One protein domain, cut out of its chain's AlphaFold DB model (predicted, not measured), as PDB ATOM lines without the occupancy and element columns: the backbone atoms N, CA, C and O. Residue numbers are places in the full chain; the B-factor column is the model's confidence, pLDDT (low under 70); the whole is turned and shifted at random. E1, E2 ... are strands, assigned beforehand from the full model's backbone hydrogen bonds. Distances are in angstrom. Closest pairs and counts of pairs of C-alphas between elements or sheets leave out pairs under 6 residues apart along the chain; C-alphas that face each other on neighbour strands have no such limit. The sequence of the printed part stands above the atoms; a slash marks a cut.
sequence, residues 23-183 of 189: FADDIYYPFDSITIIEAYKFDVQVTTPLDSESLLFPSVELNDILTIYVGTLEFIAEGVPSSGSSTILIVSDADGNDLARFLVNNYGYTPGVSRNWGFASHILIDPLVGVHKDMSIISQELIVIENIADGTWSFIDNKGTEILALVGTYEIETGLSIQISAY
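Overview. This is residues 23 to 183 of the 189 residues of an uncharacterized protein of Tenericutes bacterium HGW-Tenericutes-1 (UniProt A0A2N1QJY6). One long, twisted sheet of nine strands is folded back on itself into two leaves, E11 E10 E9 E6 and E4 E3 E2 E12, with E5 as the hinge between them. A small sheet, E1 E8 E7, is partly face to face with it, its strands crossed over those of the large sheet, a sandwich of unequal sheets. The printed part has 161 residues with no named helix and twelve named strands, E1 to E12 in order along the chain; both sheets are antiparallel throughout, and the class is all strand. The whole is compact, with a radius of gyration of the C-alphas of 15.9 A, and spans 44 by 34 by 32 A.

Arrangement. The large sheet runs, strand beside strand, E11, residues 162 to 164, E10, residues 152 to 157, E9, residues 141 to 147, E6, residues 114 to 120, E5, residues 98 to 110, E4, residues 86 to 92, E3, residues 65 to 77, E2, residues 33 to 45, and E12, residues 171 to 182. Its edge strands are E11 and E12. It is a folded sheet, one sheet bent back on itself, and its two leaves face each other with 40 pairs of C-alphas within 11 A. E5 bends by 67 degrees at residue 105, and its pairing is staggered: residues 98 to 103 pair with E4 and residues 103 to 110 with E6. N 102 and O 89 are 2.8 A apart across E5 and E4, and N 108 and O 116 are 2.9 A apart across E6 and E5. E2 to E6 form a meander, each strand the antiparallel neighbour of the one before, and E9 to E11 form another. The hairpin of E2 and E3 has N 42 and O 68 at 2.8 A, within hydrogen-bond range. E12 is antiparallel to E2, with N 180 and O 34 at 2.8 A. E9 is antiparallel to E6, with N 144 and O 117 at 2.8 A. The closest C-alphas of E2 and E11 are those of Val 44 and Leu 164, 6.4 A apart. The small sheet runs E1, residues 27 to 29, E8, residues 130 to 133, and E7, residues 123 to 126; E7 and E8 form a hairpin, with N 132 and O 124 at 2.8 A. The two sheets make a sandwich, face to face, with their strands at 79 degrees. The closest C-alphas of E8 and E12 are those of Gly 130 and Ser 181, 5.6 A apart.

Along the chain. E3 measures 36.6 A from first to last C-alpha, E2 32.8 A, E5 30.9 A and E12 27.1 A. E2 bends by 67 degrees at residue 38 and E12 by 70 degrees at residue 175. C-alpha 27, where E1 begins, is at (-18.834, 63.811, -40.887). C-alpha 65, where E3 begins, is at (2.403, 36.943, -36.959), and C-alpha 182, where E12 ends, is at (-23.365, 52.154, -29.131). E6 runs on into E7 across a break of 2 residues, at 58 degrees.

Size, cuts and confidence. The two C-alphas farthest apart are those of Pro 49 and Glu 78, 46.1 A. The printed part runs from residue 23 to residue 183 and has no cut. The link from E2 to E3, residues 46 to 64, is long, and its C-alphas lie 13 to 21 A from the mean of the C-alphas. The mean pLDDT of the printed part is 70.9, and 65 residues are under 70, among them residues 23 to 35, 96 to 106, 120 to 140 and 175 to 183.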
ATOM      1  N   PHE A  23     -12.200  72.611 -45.407       43.00
ATOM      2  CA  PHE A  23     -12.289  72.118 -44.049       43.00
ATOM      3  C   PHE A  23     -13.469  71.154 -44.112       43.00
ATOM      4  O   PHE A  23     -14.614  71.576 -44.255       43.00
ATOM      5  N   ALA A  24     -13.154  69.871 -44.274       44.06
ATOM      6  CA  ALA A  24     -14.144  68.827 -44.233       44.06
ATOM      7  C   ALA A  24     -14.692  68.899 -42.815       44.06
ATOM      8  O   ALA A  24     -14.010  68.481 -41.883       44.06
ATOM      9  N   ASP A  25     -15.849  69.543 -42.660       45.84
ATOM     10  CA  ASP A  25     -16.614  69.467 -41.425       45.84
ATOM     11  C   ASP A  25     -16.700  67.980 -41.066       45.84
ATOM     12  O   ASP A  25     -17.004  67.152 -41.935       45.84
ATOM     13  N   ASP A  26     -16.343  67.651 -39.825       47.84
ATOM     14  CA  ASP A  26     -16.385  66.288 -39.308       47.84
ATOM     15  C   ASP A  26     -17.712  65.632 -39.711       47.84
ATOM     16  O   ASP A  26     -18.799  66.145 -39.428       47.84
ATOM     17  N   ILE A  27     -17.634  64.517 -40.440       48.94
ATOM     18  CA  ILE A  27     -18.834  63.811 -40.887       48.94
ATOM     19  C   ILE A  27     -19.216  62.832 -39.782       48.94
ATOM     20  O   ILE A  27     -18.519  61.841 -39.550       48.94
ATOM     21  N   TYR A  28     -20.337  63.112 -39.125       54.19
ATOM     22  CA  TYR A  28     -20.937  62.233 -38.128       54.19
ATOM     23  C   TYR A  28     -21.991  61.349 -38.786       54.19
ATOM     24  O   TYR A  28     -22.910  61.841 -39.446       54.19
ATOM     25  N   TYR A  29     -21.869  60.041 -38.586       55.91
ATOM     26  CA  TYR A  29     -22.891  59.080 -38.980       55.91
ATOM     27  C   TYR A  29     -23.596  58.570 -37.717       55.91
ATOM     28  O   TYR A  29     -23.009  57.754 -37.001       55.91
ATOM     29  N   PRO A  30     -24.819  59.046 -37.407       56.56
ATOM     30  CA  PRO A  30     -25.547  58.600 -36.229       56.56
ATOM     31  C   PRO A  30     -26.086  57.190 -36.485       56.56
ATOM     32  O   PRO A  30     -27.084  56.998 -37.177       56.56
ATOM     33  N   PHE A  31     -25.385  56.194 -35.958       61.78
ATOM     34  CA  PHE A  31     -25.884  54.832 -35.835       61.78
ATOM     35  C   PHE A  31     -26.091  54.548 -34.350       61.78
ATOM     36  O   PHE A  31     -25.196  54.818 -33.548       61.78
ATOM     37  N   ASP A  32     -27.229  53.958 -33.991       61.53
ATOM     38  CA  ASP A  32     -27.505  53.508 -32.624       61.53
ATOM     39  C   ASP A  32     -26.488  52.446 -32.208       61.53
ATOM     40  O   ASP A  32     -25.998  52.442 -31.080       61.53
ATOM     41  N   SER A  33     -26.136  51.546 -33.131       63.38
ATOM     42  CA  SER A  33     -25.069  50.576 -32.912       63.38
ATOM     43  C   SER A  33     -24.444  50.073 -34.204       63.38
ATOM     44  O   SER A  33     -25.114  49.976 -35.236       63.38
ATOM     45  N   ILE A  34     -23.182  49.665 -34.100       68.69
ATOM     46  CA  ILE A  34     -22.446  48.950 -35.145       68.69
ATOM     47  C   ILE A  34     -21.949  47.639 -34.548       68.69
ATOM     48  O   ILE A  34     -21.246  47.652 -33.534       68.69
ATOM     49  N   THR A  35     -22.288  46.522 -35.184       69.38
ATOM     50  CA  THR A  35     -21.975  45.178 -34.685       69.38
ATOM     51  C   THR A  35     -21.269  44.364 -35.758       69.38
ATOM     52  O   THR A  35     -21.712  44.335 -36.905       69.38
ATOM     53  N   ILE A  36     -20.191  43.670 -35.389       74.12
ATOM     54  CA  ILE A  36     -19.596  42.626 -36.236       74.12
ATOM     55  C   ILE A  36     -20.424  41.360 -36.060       74.12
ATOM     56  O   ILE A  36     -20.509  40.839 -34.944       74.12
ATOM     57  N   ILE A  37     -21.013  40.871 -37.150       76.00
ATOM     58  CA  ILE A  37     -21.898  39.692 -37.147       76.00
ATOM     59  C   ILE A  37     -21.217  38.425 -37.685       76.00
ATOM     60  O   ILE A  37     -21.551  37.300 -37.301       76.00
ATOM     61  N   GLU A  38     -20.215  38.608 -38.535       79.25
ATOM     62  CA  GLU A  38     -19.342  37.566 -39.072       79.25
ATOM     63  C   GLU A  38     -17.974  38.177 -39.369       79.25
ATOM     64  O   GLU A  38     -17.881  39.374 -39.646       79.25
ATOM     65  N   ALA A  39     -16.912  37.378 -39.317       80.06
ATOM     66  CA  ALA A  39     -15.594  37.814 -39.751       80.06
ATOM     67  C   ALA A  39     -14.786  36.671 -40.351       80.06
ATOM     68  O   ALA A  39     -14.777  35.556 -39.833       80.06
ATOM     69  N   TYR A  40     -14.066  36.978 -41.425       81.00
ATOM     70  CA  TYR A  40     -12.949  36.159 -41.865       81.00
ATOM     71  C   TYR A  40     -11.751  36.476 -40.983       81.00
ATOM     72  O   TYR A  40     -11.338  37.634 -40.908       81.00
ATOM     73  N   LYS A  41     -11.193  35.461 -40.330       82.06
ATOM     74  CA  LYS A  41      -9.956  35.574 -39.561       82.06
ATOM     75  C   LYS A  41      -8.790  35.070 -40.399       82.06
ATOM     76  O   LYS A  41      -8.883  33.985 -40.961       82.06
ATOM     77  N   PHE A  42      -7.702  35.826 -40.456       80.81
ATOM     78  CA  PHE A  42      -6.481  35.477 -41.177       80.81
ATOM     79  C   PHE A  42      -5.280  35.547 -40.247       80.81
ATOM     80  O   PHE A  42      -5.122  36.541 -39.540       80.81
ATOM     81  N   ASP A  43      -4.396  34.557 -40.332       81.12
ATOM     82  CA  ASP A  43      -3.041  34.675 -39.804       81.12
ATOM     83  C   ASP A  43      -2.097  35.087 -40.938       81.12
ATOM     84  O   ASP A  43      -2.068  34.496 -42.027       81.12
ATOM     85  N   VAL A  44      -1.330  36.144 -40.689       81.06
ATOM     86  CA  VAL A  44      -0.509  36.812 -41.693       81.06
ATOM     87  C   VAL A  44       0.901  36.968 -41.148       81.06
ATOM     88  O   VAL A  44       1.101  37.567 -40.097       81.06
ATOM     89  N   GLN A  45       1.894  36.442 -41.864       83.06
ATOM     90  CA  GLN A  45       3.291  36.571 -41.456       83.06
ATOM     91  C   GLN A  45       3.955  37.755 -42.160       83.06
ATOM     92  O   GLN A  45       3.970  37.836 -43.392       83.06
ATOM     93  N   VAL A  46       4.589  38.633 -41.385       81.88
ATOM     94  CA  VAL A  46       5.400  39.721 -41.932       81.88
ATOM     95  C   VAL A  46       6.733  39.163 -42.411       81.88
ATOM     96  O   VAL A  46       7.620  38.835 -41.628       81.88
ATOM     97  N   THR A  47       6.878  39.036 -43.726       84.81
ATOM     98  CA  THR A  47       8.064  38.431 -44.360       84.81
ATOM     99  C   THR A  47       9.034  39.455 -44.944       84.81
ATOM    100  O   THR A  47      10.145  39.096 -45.338       84.81
ATOM    101  N   THR A  48       8.643  40.730 -44.973       82.81
ATOM    102  CA  THR A  48       9.455  41.842 -45.478       82.81
ATOM    103  C   THR A  48       9.511  42.946 -44.421       82.81
ATOM    104  O   THR A  48       8.478  43.224 -43.812       82.81
ATOM    105  N   PRO A  49      10.679  43.573 -44.172       84.81
ATOM    106  CA  PRO A  49      10.768  44.704 -43.255       84.81
ATOM    107  C   PRO A  49       9.824  45.833 -43.670       84.81
ATOM    108  O   PRO A  49       9.766  46.183 -44.850       84.81
ATOM    109  N   LEU A  50       9.122  46.405 -42.696       81.44
ATOM    110  CA  LEU A  50       8.209  47.516 -42.930       81.44
ATOM    111  C   LEU A  50       8.974  48.827 -43.125       81.44
ATOM    112  O   LEU A  50      10.005  49.067 -42.490       81.44
ATOM    113  N   ASP A  51       8.450  49.685 -43.998       82.88
ATOM    114  CA  ASP A  51       8.921  51.063 -44.128       82.88
ATOM    115  C   ASP A  51       8.602  51.844 -42.842       82.88
ATOM    116  O   ASP A  51       7.558  51.637 -42.226       82.88
ATOM    117  N   SER A  52       9.473  52.775 -42.444       80.81
ATOM    118  CA  SER A  52       9.243  53.642 -41.278       80.81
ATOM    119  C   SER A  52       7.994  54.526 -41.388       80.81
ATOM    120  O   SER A  52       7.518  55.046 -40.384       80.81
ATOM    121  N   GLU A  53       7.484  54.728 -42.604       73.31
ATOM    122  CA  GLU A  53       6.235  55.433 -42.892       73.31
ATOM    123  C   GLU A  53       5.028  54.488 -43.051       73.31
ATOM    124  O   GLU A  53       3.929  54.953 -43.372       73.31
ATOM    125  N   SER A  54       5.218  53.174 -42.884       74.94
ATOM    126  CA  SER A  54       4.122  52.206 -42.872       74.94
ATOM    127  C   SER A  54       3.254  52.425 -41.637       74.94
ATOM    128  O   SER A  54       3.750  52.675 -40.542       74.94
ATOM    129  N   LEU A  55       1.945  52.274 -41.809       71.00
ATOM    130  CA  LEU A  55       0.960  52.315 -40.727       71.00
ATOM    131  C   LEU A  55       1.293  51.338 -39.584       71.00
ATOM    132  O   LEU A  55       1.012  51.621 -38.425       71.00
ATOM    133  N   LEU A  56       1.843  50.172 -39.922       74.31
ATOM    134  CA  LEU A  56       2.131  49.116 -38.954       74.31
ATOM    135  C   LEU A  56       3.477  49.331 -38.236       74.31
ATOM    136  O   LEU A  56       3.793  48.619 -37.286       74.31
ATOM    137  N   PHE A  57       4.261  50.329 -38.651       75.44
ATOM    138  CA  PHE A  57       5.494  50.719 -37.980       75.44
ATOM    139  C   PHE A  57       5.205  51.708 -36.831       75.44
ATOM    140  O   PHE A  57       4.399  52.623 -37.002       75.44
ATOM    141  N   PRO A  58       5.880  51.609 -35.667       76.81
ATOM    142  CA  PRO A  58       6.901  50.631 -35.278       76.81
ATOM    143  C   PRO A  58       6.333  49.390 -34.571       76.81
ATOM    144  O   PRO A  58       7.097  48.615 -34.011       76.81
ATOM    145  N   SER A  59       5.009  49.236 -34.528       72.00
ATOM    146  CA  SER A  59       4.327  48.228 -33.708       72.00
ATOM    147  C   SER A  59       4.486  46.790 -34.205       72.00
ATOM    148  O   SER A  59       4.123  45.869 -33.485       72.00
ATOM    149  N   VAL A  60       4.985  46.604 -35.427       78.31
ATOM    150  CA  VAL A  60       5.147  45.303 -36.075       78.31
ATOM    151  C   VAL A  60       6.577  45.140 -36.586       78.31
ATOM    152  O   VAL A  60       7.111  46.011 -37.280       78.31
ATOM    153  N   GLU A  61       7.185  43.997 -36.283       83.00
ATOM    154  CA  GLU A  61       8.539  43.624 -36.677       83.00
ATOM    155  C   GLU A  61       8.565  42.494 -37.725       83.00
ATOM    156  O   GLU A  61       7.579  41.823 -38.036       83.00
ATOM    157  N   LEU A  62       9.742  42.280 -38.323       85.94
ATOM    158  CA  LEU A  62       9.958  41.181 -39.260       85.94
ATOM    159  C   LEU A  62       9.781  39.828 -38.551       85.94
ATOM    160  O   LEU A  62      10.446  39.554 -37.553       85.94
ATOM    161  N   ASN A  63       9.024  38.931 -39.183       85.81
ATOM    162  CA  ASN A  63       8.600  37.609 -38.706       85.81
ATOM    163  C   ASN A  63       7.465  37.607 -37.681       85.81
ATOM    164  O   ASN A  63       7.072  36.511 -37.270       85.81
ATOM    165  N   ASP A  64       6.912  38.765 -37.324       81.56
ATOM    166  CA  ASP A  64       5.690  38.799 -36.532       81.56
ATOM    167  C   ASP A  64       4.546  38.110 -37.277       81.56
ATOM    168  O   ASP A  64       4.462  38.116 -38.514       81.56
ATOM    169  N   ILE A  65       3.667  37.494 -36.491       82.06
ATOM    170  CA  ILE A  65       2.403  36.943 -36.959       82.06
ATOM    171  C   ILE A  65       1.320  37.903 -36.497       82.06
ATOM    172  O   ILE A  65       1.144  38.123 -35.302       82.06
ATOM    173  N   LEU A  66       0.615  38.469 -37.466       81.19
ATOM    174  CA  LEU A  66      -0.540  39.318 -37.247       81.19
ATOM    175  C   LEU A  66      -1.801  38.493 -37.422       81.19
ATOM    176  O   LEU A  66      -1.879  37.649 -38.321       81.19
ATOM    177  N   THR A  67      -2.811  38.809 -36.626       79.12
ATOM    178  CA  THR A  67      -4.171  38.368 -36.910       79.12
ATOM    179  C   THR A  67      -4.920  39.516 -37.571       79.12
ATOM    180  O   THR A  67      -4.970  40.627 -37.040       79.12
ATOM    181  N   ILE A  68      -5.499  39.256 -38.741       76.88
ATOM    182  CA  ILE A  68      -6.359  40.209 -39.440       76.88
ATOM    183  C   ILE A  68      -7.781  39.668 -39.473       76.88
ATOM    184  O   ILE A  68      -8.016  38.552 -39.931       76.88
ATOM    185  N   TYR A  69      -8.735  40.478 -39.027       74.06
ATOM    186  CA  TYR A  69     -10.157  40.194 -39.165       74.06
ATOM    187  C   TYR A  69     -10.750  41.067 -40.258       74.06
ATOM    188  O   TYR A  69     -10.611  42.285 -40.212       74.06
ATOM    189  N   VAL A  70     -11.449  40.455 -41.210       76.00
ATOM    190  CA  VAL A  70     -12.280  41.150 -42.198       76.00
ATOM    191  C   VAL A  70     -13.734  40.830 -41.868       76.00
ATOM    192  O   VAL A  70     -14.243  39.762 -42.210       76.00
ATOM    193  N   GLY A  71     -14.364  41.727 -41.115       74.69
ATOM    194  CA  GLY A  71     -15.691  41.549 -40.532       74.69
ATOM    195  C   GLY A  71     -16.802  42.171 -41.363       74.69
ATOM    196  O   GLY A  71     -16.627  43.267 -41.884       74.69
ATOM    197  N   THR A  72     -17.961  41.524 -41.443       77.81
ATOM    198  CA  THR A  72     -19.189  42.144 -41.952       77.81
ATOM    199  C   THR A  72     -19.896  42.863 -40.813       77.81
ATOM    200  O   THR A  72     -20.077  42.323 -39.718       77.81
ATOM    201  N   LEU A  73     -20.303  44.095 -41.095       74.94
ATOM    202  CA  LEU A  73     -20.992  44.968 -40.162       74.94
ATOM    203  C   LEU A  73     -22.494  44.956 -40.395       74.94
ATOM    204  O   LEU A  73     -22.958  45.059 -41.534       74.94
ATOM    205  N   GLU A  74     -23.224  44.931 -39.288       75.19
ATOM    206  CA  GLU A  74     -24.622  45.323 -39.207       75.19
ATOM    207  C   GLU A  74     -24.724  46.688 -38.518       75.19
ATOM    208  O   GLU A  74     -24.068  46.941 -37.502       75.19
ATOM    209  N   PHE A  75     -25.556  47.565 -39.079       73.69
ATOM    210  CA  PHE A  75     -25.842  48.884 -38.525       73.69
ATOM    211  C   PHE A  75     -27.290  48.932 -38.060       73.69
ATOM    212  O   PHE A  75     -28.185  48.534 -38.806       73.69
ATOM    213  N   ILE A  76     -27.525  49.490 -36.879       71.62
ATOM    214  CA  ILE A  76     -28.866  49.823 -36.395       71.62
ATOM    215  C   ILE A  76     -28.964  51.342 -36.330       71.62
ATOM    216  O   ILE A  76     -28.073  51.991 -35.787       71.62
ATOM    217  N   ALA A  77     -30.025  51.900 -36.902       67.56
ATOM    218  CA  ALA A  77     -30.358  53.315 -36.805       67.56
ATOM    219  C   ALA A  77     -31.843  53.449 -36.459       67.56
ATOM    220  O   ALA A  77     -32.683  52.806 -37.093       67.56
ATOM    221  N   GLU A  78     -32.157  54.252 -35.445       71.25
ATOM    222  CA  GLU A  78     -33.515  54.421 -34.912       71.25
ATOM    223  C   GLU A  78     -34.214  53.082 -34.570       71.25
ATOM    224  O   GLU A  78     -35.416  52.898 -34.776       71.25
ATOM    225  N   GLY A  79     -33.455  52.101 -34.075       68.19
ATOM    226  CA  GLY A  79     -33.924  50.761 -33.722       68.19
ATOM    227  C   GLY A  79     -34.182  49.833 -34.914       68.19
ATOM    228  O   GLY A  79     -34.719  48.740 -34.723       68.19
ATOM    229  N   VAL A  80     -33.812  50.234 -36.135       71.94
ATOM    230  CA  VAL A  80     -34.031  49.458 -37.364       71.94
ATOM    231  C   VAL A  80     -32.695  49.065 -38.008       71.94
ATOM    232  O   VAL A  80     -31.829  49.926 -38.179       71.94
ATOM    233  N   PRO A  81     -32.513  47.793 -38.421       70.56
ATOM    234  CA  PRO A  81     -31.358  47.394 -39.215       70.56
ATOM    235  C   PRO A  81     -31.290  48.176 -40.532       70.56
ATOM    236  O   PRO A  81     -32.231  48.161 -41.333       70.56
ATOM    237  N   SER A  82     -30.169  48.846 -40.772       67.25
ATOM    238  CA  SER A  82     -29.882  49.483 -42.054       67.25
ATOM    239  C   SER A  82     -29.567  48.415 -43.099       67.25
ATOM    240  O   SER A  82     -28.868  47.442 -42.829       67.25
ATOM    241  N   SER A  83     -30.054  48.597 -44.324       54.91
ATOM    242  CA  SER A  83     -29.900  47.626 -45.416       54.91
ATOM    243  C   SER A  83     -28.509  47.611 -46.067       54.91
ATOM    244  O   SER A  83     -28.304  46.904 -47.055       54.91
ATOM    245  N   GLY A  84     -27.556  48.388 -45.549       56.47
ATOM    246  CA  GLY A  84     -26.174  48.397 -46.017       56.47
ATOM    247  C   GLY A  84     -25.311  47.418 -45.228       56.47
ATOM    248  O   GLY A  84     -25.164  47.580 -44.022       56.47
ATOM    249  N   SER A  85     -24.693  46.448 -45.904       56.38
ATOM    250  CA  SER A  85     -23.544  45.738 -45.346       56.38
ATOM    251  C   SER A  85     -22.280  46.553 -45.611       56.38
ATOM    252  O   SER A  85     -22.066  47.077 -46.706       56.38
ATOM    253  N   SER A  86     -21.447  46.681 -44.589       67.38
ATOM    254  CA  SER A  86     -20.112  47.264 -44.705       67.38
ATOM    255  C   SER A  86     -19.101  46.278 -44.146       67.38
ATOM    256  O   SER A  86     -19.475  45.276 -43.536       67.38
ATOM    257  N   THR A  87     -17.822  46.549 -44.365       73.12
ATOM    258  CA  THR A  87     -16.740  45.687 -43.906       73.12
ATOM    259  C   THR A  87     -15.842  46.466 -42.954       73.12
ATOM    260  O   THR A  87     -15.542  47.633 -43.206       73.12
ATOM    261  N   ILE A  88     -15.414  45.830 -41.868       72.06
ATOM    262  CA  ILE A  88     -14.360  46.325 -40.979       72.06
ATOM    263  C   ILE A  88     -13.109  45.481 -41.163       72.06
ATOM    264  O   ILE A  88     -13.198  44.270 -41.353       72.06
ATOM    265  N   LEU A  89     -11.953  46.119 -41.072       74.38
ATOM    266  CA  LEU A  89     -10.676  45.456 -40.924       74.38
ATOM    267  C   LEU A  89     -10.113  45.744 -39.536       74.38
ATOM    268  O   LEU A  89     -10.015  46.908 -39.149       74.38
ATOM    269  N   ILE A  90      -9.737  44.700 -38.804       74.69
ATOM    270  CA  ILE A  90      -9.021  44.804 -37.528       74.69
ATOM    271  C   ILE A  90      -7.672  44.121 -37.699       74.69
ATOM    272  O   ILE A  90      -7.625  42.985 -38.164       74.69
ATOM    273  N   VAL A  91      -6.595  44.816 -37.342       74.31
ATOM    274  CA  VAL A  91      -5.248  44.243 -37.254       74.31
ATOM    275  C   VAL A  91      -4.880  44.146 -35.788       74.31
ATOM    276  O   VAL A  91      -4.881  45.168 -35.098       74.31
ATOM    277  N   SER A  92      -4.529  42.948 -35.339       78.06
ATOM    278  CA  SER A  92      -4.089  42.697 -33.971       78.06
ATOM    279  C   SER A  92      -2.688  42.084 -33.964       78.06
ATOM    280  O   SER A  92      -2.313  41.347 -34.885       78.06
ATOM    281  N   ASP A  93      -1.906  42.413 -32.938       76.44
ATOM    282  CA  ASP A  93      -0.609  41.782 -32.691       76.44
ATOM    283  C   ASP A  93      -0.765  40.341 -32.165       76.44
ATOM    284  O   ASP A  93      -1.873  39.842 -31.945       76.44
ATOM    285  N   ALA A  94       0.363  39.661 -31.950       72.56
ATOM    286  CA  ALA A  94       0.386  38.287 -31.449       72.56
ATOM    287  C   ALA A  94      -0.175  38.134 -30.017       72.56
ATOM    288  O   ALA A  94      -0.558  37.028 -29.632       72.56
ATOM    289  N   ASP A  95      -0.234  39.220 -29.241       72.12
ATOM    290  CA  ASP A  95      -0.795  39.251 -27.888       72.12
ATOM    291  C   ASP A  95      -2.311  39.545 -27.894       72.12
ATOM    292  O   ASP A  95      -2.966  39.477 -26.849       72.12
ATOM    293  N   GLY A  96      -2.888  39.823 -29.068       66.06
ATOM    294  CA  GLY A  96      -4.302  40.134 -29.254       66.06
ATOM    295  C   GLY A  96      -4.657  41.597 -28.988       66.06
ATOM    296  O   GLY A  96      -5.837  41.907 -28.817       66.06
ATOM    297  N   ASN A  97      -3.675  42.500 -28.941       66.69
ATOM    298  CA  ASN A  97      -3.946  43.932 -28.874       66.69
ATOM    299  C   ASN A  97      -4.282  44.454 -30.271       66.69
ATOM    300  O   ASN A  97      -3.552  44.207 -31.230       66.69
ATOM    301  N   ASP A  98      -5.359  45.228 -30.379       68.44
ATOM    302  CA  ASP A  98      -5.729  45.863 -31.640       68.44
ATOM    303  C   ASP A  98      -4.758  47.000 -31.964       68.44
ATOM    304  O   ASP A  98      -4.721  48.026 -31.283       68.44
ATOM    305  N   LEU A  99      -3.996  46.818 -33.039       66.56
ATOM    306  CA  LEU A  99      -3.069  47.807 -33.575       66.56
ATOM    307  C   LEU A  99      -3.808  48.862 -34.392       66.56
ATOM    308  O   LEU A  99      -3.451  50.039 -34.362       66.56
ATOM    309  N   ALA A 100      -4.830  48.436 -35.138       67.25
ATOM    310  CA  ALA A 100      -5.629  49.332 -35.953       67.25
ATOM    311  C   ALA A 100      -7.005  48.750 -36.305       67.25
ATOM    312  O   ALA A 100      -7.183  47.536 -36.411       67.25
ATOM    313  N   ARG A 101      -7.973  49.645 -36.527       69.38
ATOM    314  CA  ARG A 101      -9.336  49.322 -36.962       69.38
ATOM    315  C   ARG A 101      -9.739  50.264 -38.089       69.38
ATOM    316  O   ARG A 101      -9.571  51.472 -37.958       69.38
ATOM    317  N   PHE A 102     -10.293  49.729 -39.170       69.94
ATOM    318  CA  PHE A 102     -10.663  50.512 -40.346       69.94
ATOM    319  C   PHE A 102     -12.019  50.085 -40.884       69.94
ATOM    320  O   PHE A 102     -12.257  48.891 -41.040       69.94
ATOM    321  N   LEU A 103     -12.888  51.028 -41.250       68.06
ATOM    322  CA  LEU A 103     -14.065  50.682 -42.054       68.06
ATOM    323  C   LEU A 103     -13.730  50.798 -43.537       68.06
ATOM    324  O   LEU A 103     -12.865  51.578 -43.952       68.06
ATOM    325  N   VAL A 104     -14.415  49.991 -44.339       69.12
ATOM    326  CA  VAL A 104     -14.218  49.989 -45.781       69.12
ATOM    327  C   VAL A 104     -14.591  51.347 -46.372       69.12
ATOM    328  O   VAL A 104     -15.626  51.927 -46.048       69.12
ATOM    329  N   ASN A 105     -13.741  51.849 -47.262       68.19
ATOM    330  CA  ASN A 105     -13.941  53.107 -47.975       68.19
ATOM    331  C   ASN A 105     -14.248  52.863 -49.460       68.19
ATOM    332  O   ASN A 105     -15.046  53.578 -50.064       68.19
ATOM    333  N   ASN A 106     -13.648  51.836 -50.065       68.75
ATOM    334  CA  ASN A 106     -13.917  51.468 -51.450       68.75
ATOM    335  C   ASN A 106     -13.987  49.946 -51.647       68.75
ATOM    336  O   ASN A 106     -13.459  49.155 -50.868       68.75
ATOM    337  N   TYR A 107     -14.672  49.549 -52.718       75.94
ATOM    338  CA  TYR A 107     -14.851  48.158 -53.108       75.94
ATOM    339  C   TYR A 107     -14.660  48.008 -54.614       75.94
ATOM    340  O   TYR A 107     -15.229  48.773 -55.400       75.94
ATOM    341  N   GLY A 108     -13.896  46.998 -55.015       77.06
ATOM    342  CA  GLY A 108     -13.708  46.603 -56.404       77.06
ATOM    343  C   GLY A 108     -13.961  45.113 -56.587       77.06
ATOM    344  O   GLY A 108     -13.614  44.283 -55.750       77.06
ATOM    345  N   TYR A 109     -14.577  44.754 -57.712       83.38
ATOM    346  CA  TYR A 109     -14.888  43.364 -58.025       83.38
ATOM    347  C   TYR A 109     -14.723  43.075 -59.507       83.38
ATOM    348  O   TYR A 109     -15.370  43.692 -60.353       83.38
ATOM    349  N   THR A 110     -13.880  42.092 -59.798       81.06
ATOM    350  CA  THR A 110     -13.697  41.518 -61.125       81.06
ATOM    351  C   THR A 110     -14.139  40.055 -61.070       81.06
ATOM    352  O   THR A 110     -13.432  39.227 -60.486       81.06
ATOM    353  N   PRO A 111     -15.303  39.707 -61.653       79.06
ATOM    354  CA  PRO A 111     -15.880  38.371 -61.532       79.06
ATOM    355  C   PRO A 111     -14.910  37.251 -61.914       79.06
ATOM    356  O   PRO A 111     -14.335  37.269 -63.000       79.06
ATOM    357  N   GLY A 112     -14.754  36.270 -61.021       72.06
ATOM    358  CA  GLY A 112     -13.885  35.106 -61.230       72.06
ATOM    359  C   GLY A 112     -12.383  35.405 -61.230       72.06
ATOM    360  O   GLY A 112     -11.602  34.501 -61.506       72.06
ATOM    361  N   VAL A 113     -11.980  36.645 -60.940       82.00
ATOM    362  CA  VAL A 113     -10.575  37.065 -60.908       82.00
ATOM    363  C   VAL A 113     -10.219  37.558 -59.516       82.00
ATOM    364  O   VAL A 113      -9.413  36.936 -58.831       82.00
ATOM    365  N   SER A 114     -10.835  38.654 -59.074       83.94
ATOM    366  CA  SER A 114     -10.485  39.259 -57.796       83.94
ATOM    367  C   SER A 114     -11.611  40.071 -57.181       83.94
ATOM    368  O   SER A 114     -12.498  40.596 -57.863       83.94
ATOM    369  N   ARG A 115     -11.531  40.210 -55.866       83.50
ATOM    370  CA  ARG A 115     -12.301  41.160 -55.077       83.50
ATOM    371  C   ARG A 115     -11.328  41.960 -54.225       83.50
ATOM    372  O   ARG A 115     -10.358  41.400 -53.722       83.50
ATOM    373  N   ASN A 116     -11.551  43.260 -54.095       81.31
ATOM    374  CA  ASN A 116     -10.753  44.091 -53.213       81.31
ATOM    375  C   ASN A 116     -11.607  45.041 -52.380       81.31
ATOM    376  O   ASN A 116     -12.678  45.489 -52.794       81.31
ATOM    377  N   TRP A 117     -11.096  45.324 -51.190       81.62
ATOM    378  CA  TRP A 117     -11.646  46.285 -50.251       81.62
ATOM    379  C   TRP A 117     -10.497  47.176 -49.798       81.62
ATOM    380  O   TRP A 117      -9.498  46.668 -49.294       81.62
ATOM    381  N   GLY A 118     -10.608  48.482 -49.995       71.00
ATOM    382  CA  GLY A 118      -9.667  49.446 -49.436       71.00
ATOM    383  C   GLY A 118     -10.287  50.120 -48.227       71.00
ATOM    384  O   GLY A 118     -11.423  50.603 -48.260       71.00
ATOM    385  N   PHE A 119      -9.527  50.125 -47.146       72.31
ATOM    386  CA  PHE A 119      -9.930  50.618 -45.844       72.31
ATOM    387  C   PHE A 119      -9.118  51.863 -45.502       72.31
ATOM    388  O   PHE A 119      -7.935  51.904 -45.826       72.31
ATOM    389  N   ALA A 120      -9.731  52.873 -44.877       66.31
ATOM    390  CA  ALA A 120      -9.071  54.151 -44.598       66.31
ATOM    391  C   ALA A 120      -9.088  54.517 -43.105       66.31
ATOM    392  O   ALA A 120     -10.089  54.312 -42.418       66.31
ATOM    393  N   SER A 121      -7.977  55.087 -42.623       62.06
ATOM    394  CA  SER A 121      -7.713  55.411 -41.209       62.06
ATOM    395  C   SER A 121      -8.486  56.592 -40.641       62.06
ATOM    396  O   SER A 121      -8.476  56.778 -39.431       62.06
ATOM    397  N   HIS A 122      -9.171  57.378 -41.474       57.16
ATOM    398  CA  HIS A 122      -9.916  58.556 -41.026       57.16
ATOM    399  C   HIS A 122     -11.147  58.210 -40.176       57.16
ATOM    400  O   HIS A 122     -11.984  59.072 -39.983       57.16
ATOM    401  N   ILE A 123     -11.323  56.966 -39.731       54.88
ATOM    402  CA  ILE A 123     -12.500  56.517 -38.993       54.88
ATOM    403  C   ILE A 123     -12.101  56.185 -37.561       54.88
ATOM    404  O   ILE A 123     -11.493  55.153 -37.292       54.88
ATOM    405  N   LEU A 124     -12.487  57.066 -36.646       57.28
ATOM    406  CA  LEU A 124     -12.425  56.855 -35.213       57.28
ATOM    407  C   LEU A 124     -13.764  56.282 -34.748       57.28
ATOM    408  O   LEU A 124     -14.836  56.788 -35.080       57.28
ATOM    409  N   ILE A 125     -13.698  55.201 -33.983       52.97
ATOM    410  CA  ILE A 125     -14.857  54.647 -33.291       52.97
ATOM    411  C   ILE A 125     -14.836  55.240 -31.885       52.97
ATOM    412  O   ILE A 125     -13.985  54.871 -31.076       52.97
ATOM    413  N   ASP A 126     -15.747  56.170 -31.616       52.03
ATOM    414  CA  ASP A 126     -15.967  56.742 -30.292       52.03
ATOM    415  C   ASP A 126     -17.169  56.034 -29.647       52.03
ATOM    416  O   ASP A 126     -18.294  56.191 -30.129       52.03
ATOM    417  N   PRO A 127     -16.981  55.287 -28.546       48.91
ATOM    418  CA  PRO A 127     -18.078  54.629 -27.842       48.91
ATOM    419  C   PRO A 127     -19.197  55.568 -27.365       48.91
ATOM    420  O   PRO A 127     -20.268  55.076 -27.035       48.91
ATOM    421  N   LEU A 128     -18.961  56.883 -27.284       48.88
ATOM    422  CA  LEU A 128     -19.937  57.890 -26.855       48.88
ATOM    423  C   LEU A 128     -20.673  58.564 -28.023       48.88
ATOM    424  O   LEU A 128     -21.758  59.100 -27.819       48.88
ATOM    425  N   VAL A 129     -20.104  58.554 -29.234       49.81
ATOM    426  CA  VAL A 129     -20.608  59.342 -30.381       49.81
ATOM    427  C   VAL A 129     -20.909  58.475 -31.611       49.81
ATOM    428  O   VAL A 129     -21.699  58.871 -32.466       49.81
ATOM    429  N   GLY A 130     -20.341  57.270 -31.710       56.34
ATOM    430  CA  GLY A 130     -20.472  56.404 -32.879       56.34
ATOM    431  C   GLY A 130     -19.209  56.385 -33.736       56.34
ATOM    432  O   GLY A 130     -18.091  56.226 -33.249       56.34
ATOM    433  N   VAL A 131     -19.391  56.524 -35.049       56.84
ATOM    434  CA  VAL A 131     -18.287  56.632 -36.009       56.84
ATOM    435  C   VAL A 131     -18.031  58.101 -36.317       56.84
ATOM    436  O   VAL A 131     -18.858  58.772 -36.937       56.84
ATOM    437  N   HIS A 132     -16.861  58.582 -35.907       58.12
ATOM    438  CA  HIS A 132     -16.342  59.895 -36.255       58.12
ATOM    439  C   HIS A 132     -15.347  59.754 -37.403       58.12
ATOM    440  O   HIS A 132     -14.358  59.028 -37.307       58.12
ATOM    441  N   LYS A 133     -15.617  60.448 -38.511       55.50
ATOM    442  CA  LYS A 133     -14.663  60.549 -39.609       55.50
ATOM    443  C   LYS A 133     -13.750  61.767 -39.416       55.50
ATOM    444  O   LYS A 133     -14.118  62.859 -39.842       55.50
ATOM    445  N   ASP A 134     -12.586  61.574 -38.799       55.88
ATOM    446  CA  ASP A 134     -11.567  62.616 -38.621       55.88
ATOM    447  C   ASP A 134     -10.773  62.810 -39.920       55.88
ATOM    448  O   ASP A 134      -9.913  62.013 -40.295       55.88
ATOM    449  N   MET A 135     -11.075  63.894 -40.627       58.69
ATOM    450  CA  MET A 135     -10.413  64.254 -41.882       58.69
ATOM    451  C   MET A 135      -9.132  65.078 -41.672       58.69
ATOM    452  O   MET A 135      -8.466  65.425 -42.649       58.69
ATOM    453  N   SER A 136      -8.789  65.408 -40.421       56.22
ATOM    454  CA  SER A 136      -7.559  66.125 -40.063       56.22
ATOM    455  C   SER A 136      -6.335  65.205 -40.017       56.22
ATOM    456  O   SER A 136      -5.204  65.672 -40.183       56.22
ATOM    457  N   ILE A 137      -6.552  63.896 -39.855       56.25
ATOM    458  CA  ILE A 137      -5.497  62.887 -39.922       56.25
ATOM    459  C   ILE A 137      -5.188  62.493 -41.370       56.25
ATOM    460  O   ILE A 137      -6.061  62.414 -42.236       56.25
ATOM    461  N   ILE A 138      -3.906  62.244 -41.649       61.19
ATOM    462  CA  ILE A 138      -3.467  61.772 -42.966       61.19
ATOM    463  C   ILE A 138      -4.122  60.413 -43.225       61.19
ATOM    464  O   ILE A 138      -3.925  59.474 -42.455       61.19
ATOM    465  N   SER A 139      -4.874  60.312 -44.324       64.62
ATOM    466  CA  SER A 139      -5.499  59.056 -44.741       64.62
ATOM    467  C   SER A 139      -4.422  58.003 -44.991       64.62
ATOM    468  O   SER A 139      -3.592  58.144 -45.891       64.62
ATOM    469  N   GLN A 140      -4.449  56.948 -44.191       66.94
ATOM    470  CA  GLN A 140      -3.660  55.739 -44.374       66.94
ATOM    471  C   GLN A 140      -4.604  54.655 -44.875       66.94
ATOM    472  O   GLN A 140      -5.726  54.530 -44.383       66.94
ATOM    473  N   GLU A 141      -4.164  53.922 -45.891       71.56
ATOM    474  CA  GLU A 141      -4.959  52.895 -46.546       71.56
ATOM    475  C   GLU A 141      -4.345  51.513 -46.337       71.56
ATOM    476  O   GLU A 141      -3.127  51.349 -46.410       71.56
ATOM    477  N   LEU A 142      -5.204  50.527 -46.103       77.56
ATOM    478  CA  LEU A 142      -4.862  49.115 -46.206       77.56
ATOM    479  C   LEU A 142      -5.840  48.487 -47.195       77.56
ATOM    480  O   LEU A 142      -7.052  48.655 -47.064       77.56
ATOM    481  N   ILE A 143      -5.327  47.795 -48.205       82.31
ATOM    482  CA  ILE A 143      -6.132  47.134 -49.230       82.31
ATOM    483  C   ILE A 143      -6.086  45.635 -48.982       82.31
ATOM    484  O   ILE A 143      -5.011  45.051 -48.914       82.31
ATOM    485  N   VAL A 144      -7.251  45.008 -48.903       85.31
ATOM    486  CA  VAL A 144      -7.398  43.553 -48.927       85.31
ATOM    487  C   VAL A 144      -7.692  43.126 -50.352       85.31
ATOM    488  O   VAL A 144      -8.593  43.681 -50.984       85.31
ATOM    489  N   ILE A 145      -6.967  42.130 -50.851       84.56
ATOM    490  CA  ILE A 145      -7.186  41.523 -52.161       84.56
ATOM    491  C   ILE A 145      -7.452  40.035 -51.973       84.56
ATOM    492  O   ILE A 145      -6.588  39.288 -51.530       84.56
ATOM    493  N   GLU A 146      -8.643  39.601 -52.366       85.94
ATOM    494  CA  GLU A 146      -8.983  38.197 -52.572       85.94
ATOM    495  C   GLU A 146      -8.712  37.852 -54.041       85.94
ATOM    496  O   GLU A 146      -9.352  38.393 -54.951       85.94
ATOM    497  N   ASN A 147      -7.773  36.940 -54.291       83.06
ATOM    498  CA  ASN A 147      -7.601  36.305 -55.592       83.06
ATOM    499  C   ASN A 147      -8.491  35.059 -55.646       83.06
ATOM    500  O   ASN A 147      -8.179  34.013 -55.072       83.06
ATOM    501  N   ILE A 148      -9.612  35.195 -56.354       80.38
ATOM    502  CA  ILE A 148     -10.694  34.204 -56.395       80.38
ATOM    503  C   ILE A 148     -10.237  32.923 -57.099       80.38
ATOM    504  O   ILE A 148     -10.633  31.829 -56.707       80.38
ATOM    505  N   ALA A 149      -9.417  33.053 -58.144       78.75
ATOM    506  CA  ALA A 149      -8.972  31.913 -58.940       78.75
ATOM    507  C   ALA A 149      -8.018  31.005 -58.152       78.75
ATOM    508  O   ALA A 149      -8.115  29.781 -58.244       78.75
ATOM    509  N   ASP A 150      -7.142  31.616 -57.353       78.06
ATOM    510  CA  ASP A 150      -6.109  30.907 -56.599       78.06
ATOM    511  C   ASP A 150      -6.513  30.632 -55.140       78.06
ATOM    512  O   ASP A 150      -5.813  29.912 -54.430       78.06
ATOM    513  N   GLY A 151      -7.637  31.192 -54.675       77.69
ATOM    514  CA  GLY A 151      -8.110  31.060 -53.295       77.69
ATOM    515  C   GLY A 151      -7.155  31.681 -52.272       77.69
ATOM    516  O   GLY A 151      -7.032  31.174 -51.156       77.69
ATOM    517  N   THR A 152      -6.445  32.741 -52.664       83.75
ATOM    518  CA  THR A 152      -5.424  33.410 -51.845       83.75
ATOM    519  C   THR A 152      -5.845  34.822 -51.474       83.75
ATOM    520  O   THR A 152      -6.675  35.436 -52.143       83.75
ATOM    521  N   TRP A 153      -5.262  35.325 -50.389       87.25
ATOM    522  CA  TRP A 153      -5.539  36.651 -49.854       87.25
ATOM    523  C   TRP A 153      -4.232  37.408 -49.641       87.25
ATOM    524  O   TRP A 153      -3.246  36.826 -49.181       87.25
ATOM    525  N   SER A 154      -4.227  38.697 -49.963       87.81
ATOM    526  CA  SER A 154      -3.109  39.590 -49.672       87.81
ATOM    527  C   SER A 154      -3.573  40.935 -49.129       87.81
ATOM    528  O   SER A 154      -4.709  41.364 -49.336       87.81
ATOM    529  N   PHE A 155      -2.675  41.573 -48.388       85.88
ATOM    530  CA  PHE A 155      -2.885  42.841 -47.711       85.88
ATOM    531  C   PHE A 155      -1.817  43.813 -48.187       85.88
ATOM    532  O   PHE A 155      -0.635  43.489 -48.138       85.88
ATOM    533  N   ILE A 156      -2.218  44.984 -48.665       85.25
ATOM    534  CA  ILE A 156      -1.304  45.981 -49.217       85.25
ATOM    535  C   ILE A 156      -1.432  47.263 -48.410       85.25
ATOM    536  O   ILE A 156      -2.520  47.832 -48.331       85.25
ATOM    537  N   ASP A 157      -0.332  47.715 -47.814       79.12
ATOM    538  CA  ASP A 157      -0.302  48.990 -47.097       79.12
ATOM    539  C   ASP A 157      -0.311  50.202 -48.046       79.12
ATOM    540  O   ASP A 157      -0.201  50.097 -49.270       79.12
ATOM    541  N   ASN A 158      -0.397  51.394 -47.465       77.19
ATOM    542  CA  ASN A 158      -0.429  52.670 -48.175       77.19
ATOM    543  C   ASN A 158       0.844  52.975 -48.988       77.19
ATOM    544  O   ASN A 158       0.883  53.971 -49.716       77.19
ATOM    545  N   LYS A 159       1.893  52.158 -48.860       80.62
ATOM    546  CA  LYS A 159       3.154  52.268 -49.602       80.62
ATOM    547  C   LYS A 159       3.315  51.175 -50.656       80.62
ATOM    548  O   LYS A 159       4.264  51.234 -51.437       80.62
ATOM    549  N   GLY A 160       2.370  50.241 -50.744       77.25
ATOM    550  CA  GLY A 160       2.424  49.127 -51.681       77.25
ATOM    551  C   GLY A 160       3.146  47.898 -51.130       77.25
ATOM    552  O   GLY A 160       3.437  46.989 -51.906       77.25
ATOM    553  N   THR A 161       3.450  47.855 -49.829       80.50
ATOM    554  CA  THR A 161       4.022  46.669 -49.185       80.50
ATOM    555  C   THR A 161       2.957  45.588 -49.134       80.50
ATOM    556  O   THR A 161       1.944  45.750 -48.456       80.50
ATOM    557  N   GLU A 162       3.185  44.492 -49.851       84.75
ATOM    558  CA  GLU A 162       2.285  43.346 -49.857       84.75
ATOM    559  C   GLU A 162       2.651  42.352 -48.750       84.75
ATOM    560  O   GLU A 162       3.803  41.937 -48.606       84.75
ATOM    561  N   ILE A 163       1.637  41.940 -47.997       83.81
ATOM    562  CA  ILE A 163       1.704  40.919 -46.962       83.81
ATOM    563  C   ILE A 163       0.722  39.809 -47.343       83.81
ATOM    564  O   ILE A 163      -0.475  40.043 -47.506       83.81
ATOM    565  N   LEU A 164       1.231  38.593 -47.531       83.81
ATOM    566  CA  LEU A 164       0.426  37.454 -47.972       83.81
ATOM    567  C   LEU A 164      -0.208  36.743 -46.774       83.81
ATOM    568  O   LEU A 164       0.479  36.433 -45.799       83.81
ATOM    569  N   ALA A 165      -1.500  36.429 -46.874       81.94
ATOM    570  CA  ALA A 165      -2.153  35.544 -45.918       81.94
ATOM    571  C   ALA A 165      -1.565  34.132 -46.010       81.94
ATOM    572  O   ALA A 165      -1.247  33.642 -47.100       81.94
ATOM    573  N   LEU A 166      -1.473  33.437 -44.876       76.81
ATOM    574  CA  LEU A 166      -1.058  32.039 -44.880       76.81
ATOM    575  C   LEU A 166      -2.140  31.174 -45.548       76.81
ATOM    576  O   LEU A 166      -3.302  31.148 -45.137       76.81
ATOM    577  N   VAL A 167      -1.755  30.448 -46.599       66.06
ATOM    578  CA  VAL A 167      -2.672  29.604 -47.379       66.06
ATOM    579  C   VAL A 167      -3.319  28.545 -46.480       66.06
ATOM    580  O   VAL A 167      -2.622  27.778 -45.819       66.06
ATOM    581  N   GLY A 168      -4.654  28.480 -46.490       59.75
ATOM    582  CA  GLY A 168      -5.435  27.486 -45.741       59.75
ATOM    583  C   GLY A 168      -5.718  27.831 -44.275       59.75
ATOM    584  O   GLY A 168      -6.177  26.956 -43.550       59.75
ATOM    585  N   THR A 169      -5.454  29.067 -43.844       62.19
ATOM    586  CA  THR A 169      -5.657  29.505 -42.447       62.19
ATOM    587  C   THR A 169      -6.896  30.368 -42.225       62.19
ATOM    588  O   THR A 169      -7.167  30.730 -41.086       62.19
ATOM    589  N   TYR A 170      -7.657  30.701 -43.276       68.69
ATOM    590  CA  TYR A 170      -8.830  31.545 -43.089       68.69
ATOM    591  C   TYR A 170     -10.030  30.741 -42.590       68.69
ATOM    592  O   TYR A 170     -10.478  29.788 -43.230       68.69
ATOM    593  N   GLU A 171     -10.562  31.151 -41.446       72.06
ATOM    594  CA  GLU A 171     -11.787  30.609 -40.865       72.06
ATOM    595  C   GLU A 171     -12.859  31.701 -40.864       72.06
ATOM    596  O   GLU A 171     -12.571  32.872 -40.609       72.06
ATOM    597  N   ILE A 172     -14.100  31.323 -41.187       78.75
ATOM    598  CA  ILE A 172     -15.248  32.218 -41.022       78.75
ATOM    599  C   ILE A 172     -15.788  32.003 -39.617       78.75
ATOM    600  O   ILE A 172     -16.371  30.958 -39.315       78.75
ATOM    601  N   GLU A 173     -15.637  33.015 -38.779       76.12
ATOM    602  CA  GLU A 173     -16.326  33.086 -37.503       76.12
ATOM    603  C   GLU A 173     -17.724  33.674 -37.735       76.12
ATOM    604  O   GLU A 173     -17.877  34.775 -38.266       76.12
ATOM    605  N   THR A 174     -18.763  32.917 -37.372       77.19
ATOM    606  CA  THR A 174     -20.174  33.312 -37.537       77.19
ATOM    607  C   THR A 174     -20.856  33.458 -36.183       77.19
ATOM    608  O   THR A 174     -20.421  32.867 -35.194       77.19
ATOM    609  N   GLY A 175     -21.947  34.227 -36.136       61.62
ATOM    610  CA  GLY A 175     -22.683  34.463 -34.889       61.62
ATOM    611  C   GLY A 175     -21.913  35.351 -33.913       61.62
ATOM    612  O   GLY A 175     -22.131  35.269 -32.704       61.62
ATOM    613  N   LEU A 176     -21.008  36.179 -34.440       67.12
ATOM    614  CA  LEU A 176     -20.355  37.213 -33.659       67.12
ATOM    615  C   LEU A 176     -21.405  38.252 -33.241       67.12
ATOM    616  O   LEU A 176     -22.398  38.491 -33.926       67.12
ATOM    617  N   SER A 177     -21.201  38.841 -32.069       61.53
ATOM    618  CA  SER A 177     -21.995  39.967 -31.576       61.53
ATOM    619  C   SER A 177     -21.054  40.929 -30.863       61.53
ATOM    620  O   SER A 177     -21.188  41.237 -29.681       61.53
ATOM    621  N   ILE A 178     -20.000  41.313 -31.584       57.88
ATOM    622  CA  ILE A 178     -18.998  42.242 -31.071       57.88
ATOM    623  C   ILE A 178     -19.509  43.640 -31.383       57.88
ATOM    624  O   ILE A 178     -19.462  44.091 -32.530       57.88
ATOM    625  N   GLN A 179     -20.041  44.301 -30.358       53.66
ATOM    626  CA  GLN A 179     -20.480  45.683 -30.459       53.66
ATOM    627  C   GLN A 179     -19.251  46.589 -30.558       53.66
ATOM    628  O   GLN A 179     -18.443  46.668 -29.635       53.66
ATOM    629  N   ILE A 180     -19.110  47.250 -31.702       55.62
ATOM    630  CA  ILE A 180     -18.017  48.182 -31.981       55.62
ATOM    631  C   ILE A 180     -18.328  49.549 -31.373       55.62
ATOM    632  O   ILE A 180     -17.434  50.207 -30.849       55.62
ATOM    633  N   SER A 181     -19.595  49.961 -31.428       51.31
ATOM    634  CA  SER A 181     -20.071  51.214 -30.845       51.31
ATOM    635  C   SER A 181     -21.558  51.142 -30.507       51.31
ATOM    636  O   SER A 181     -22.309  50.426 -31.175       51.31
ATOM    637  N   ALA A 182     -21.973  51.912 -29.500       46.22
ATOM    638  CA  ALA A 182     -23.365  52.154 -29.131       46.22
ATOM    639  C   ALA A 182     -23.545  53.658 -28.903       46.22
ATOM    640  O   ALA A 182     -22.975  54.186 -27.953       46.22
ATOM    641  N   TYR A 183     -24.301  54.361 -29.745       43.91
ATOM    642  CA  TYR A 183     -24.659  55.736 -29.406       43.91
ATOM    643  C   TYR A 183     -25.624  55.711 -28.216       43.91
ATOM    644  O   TYR A 183     -26.649  55.031 -28.249       43.91
TER     645      TYR A 183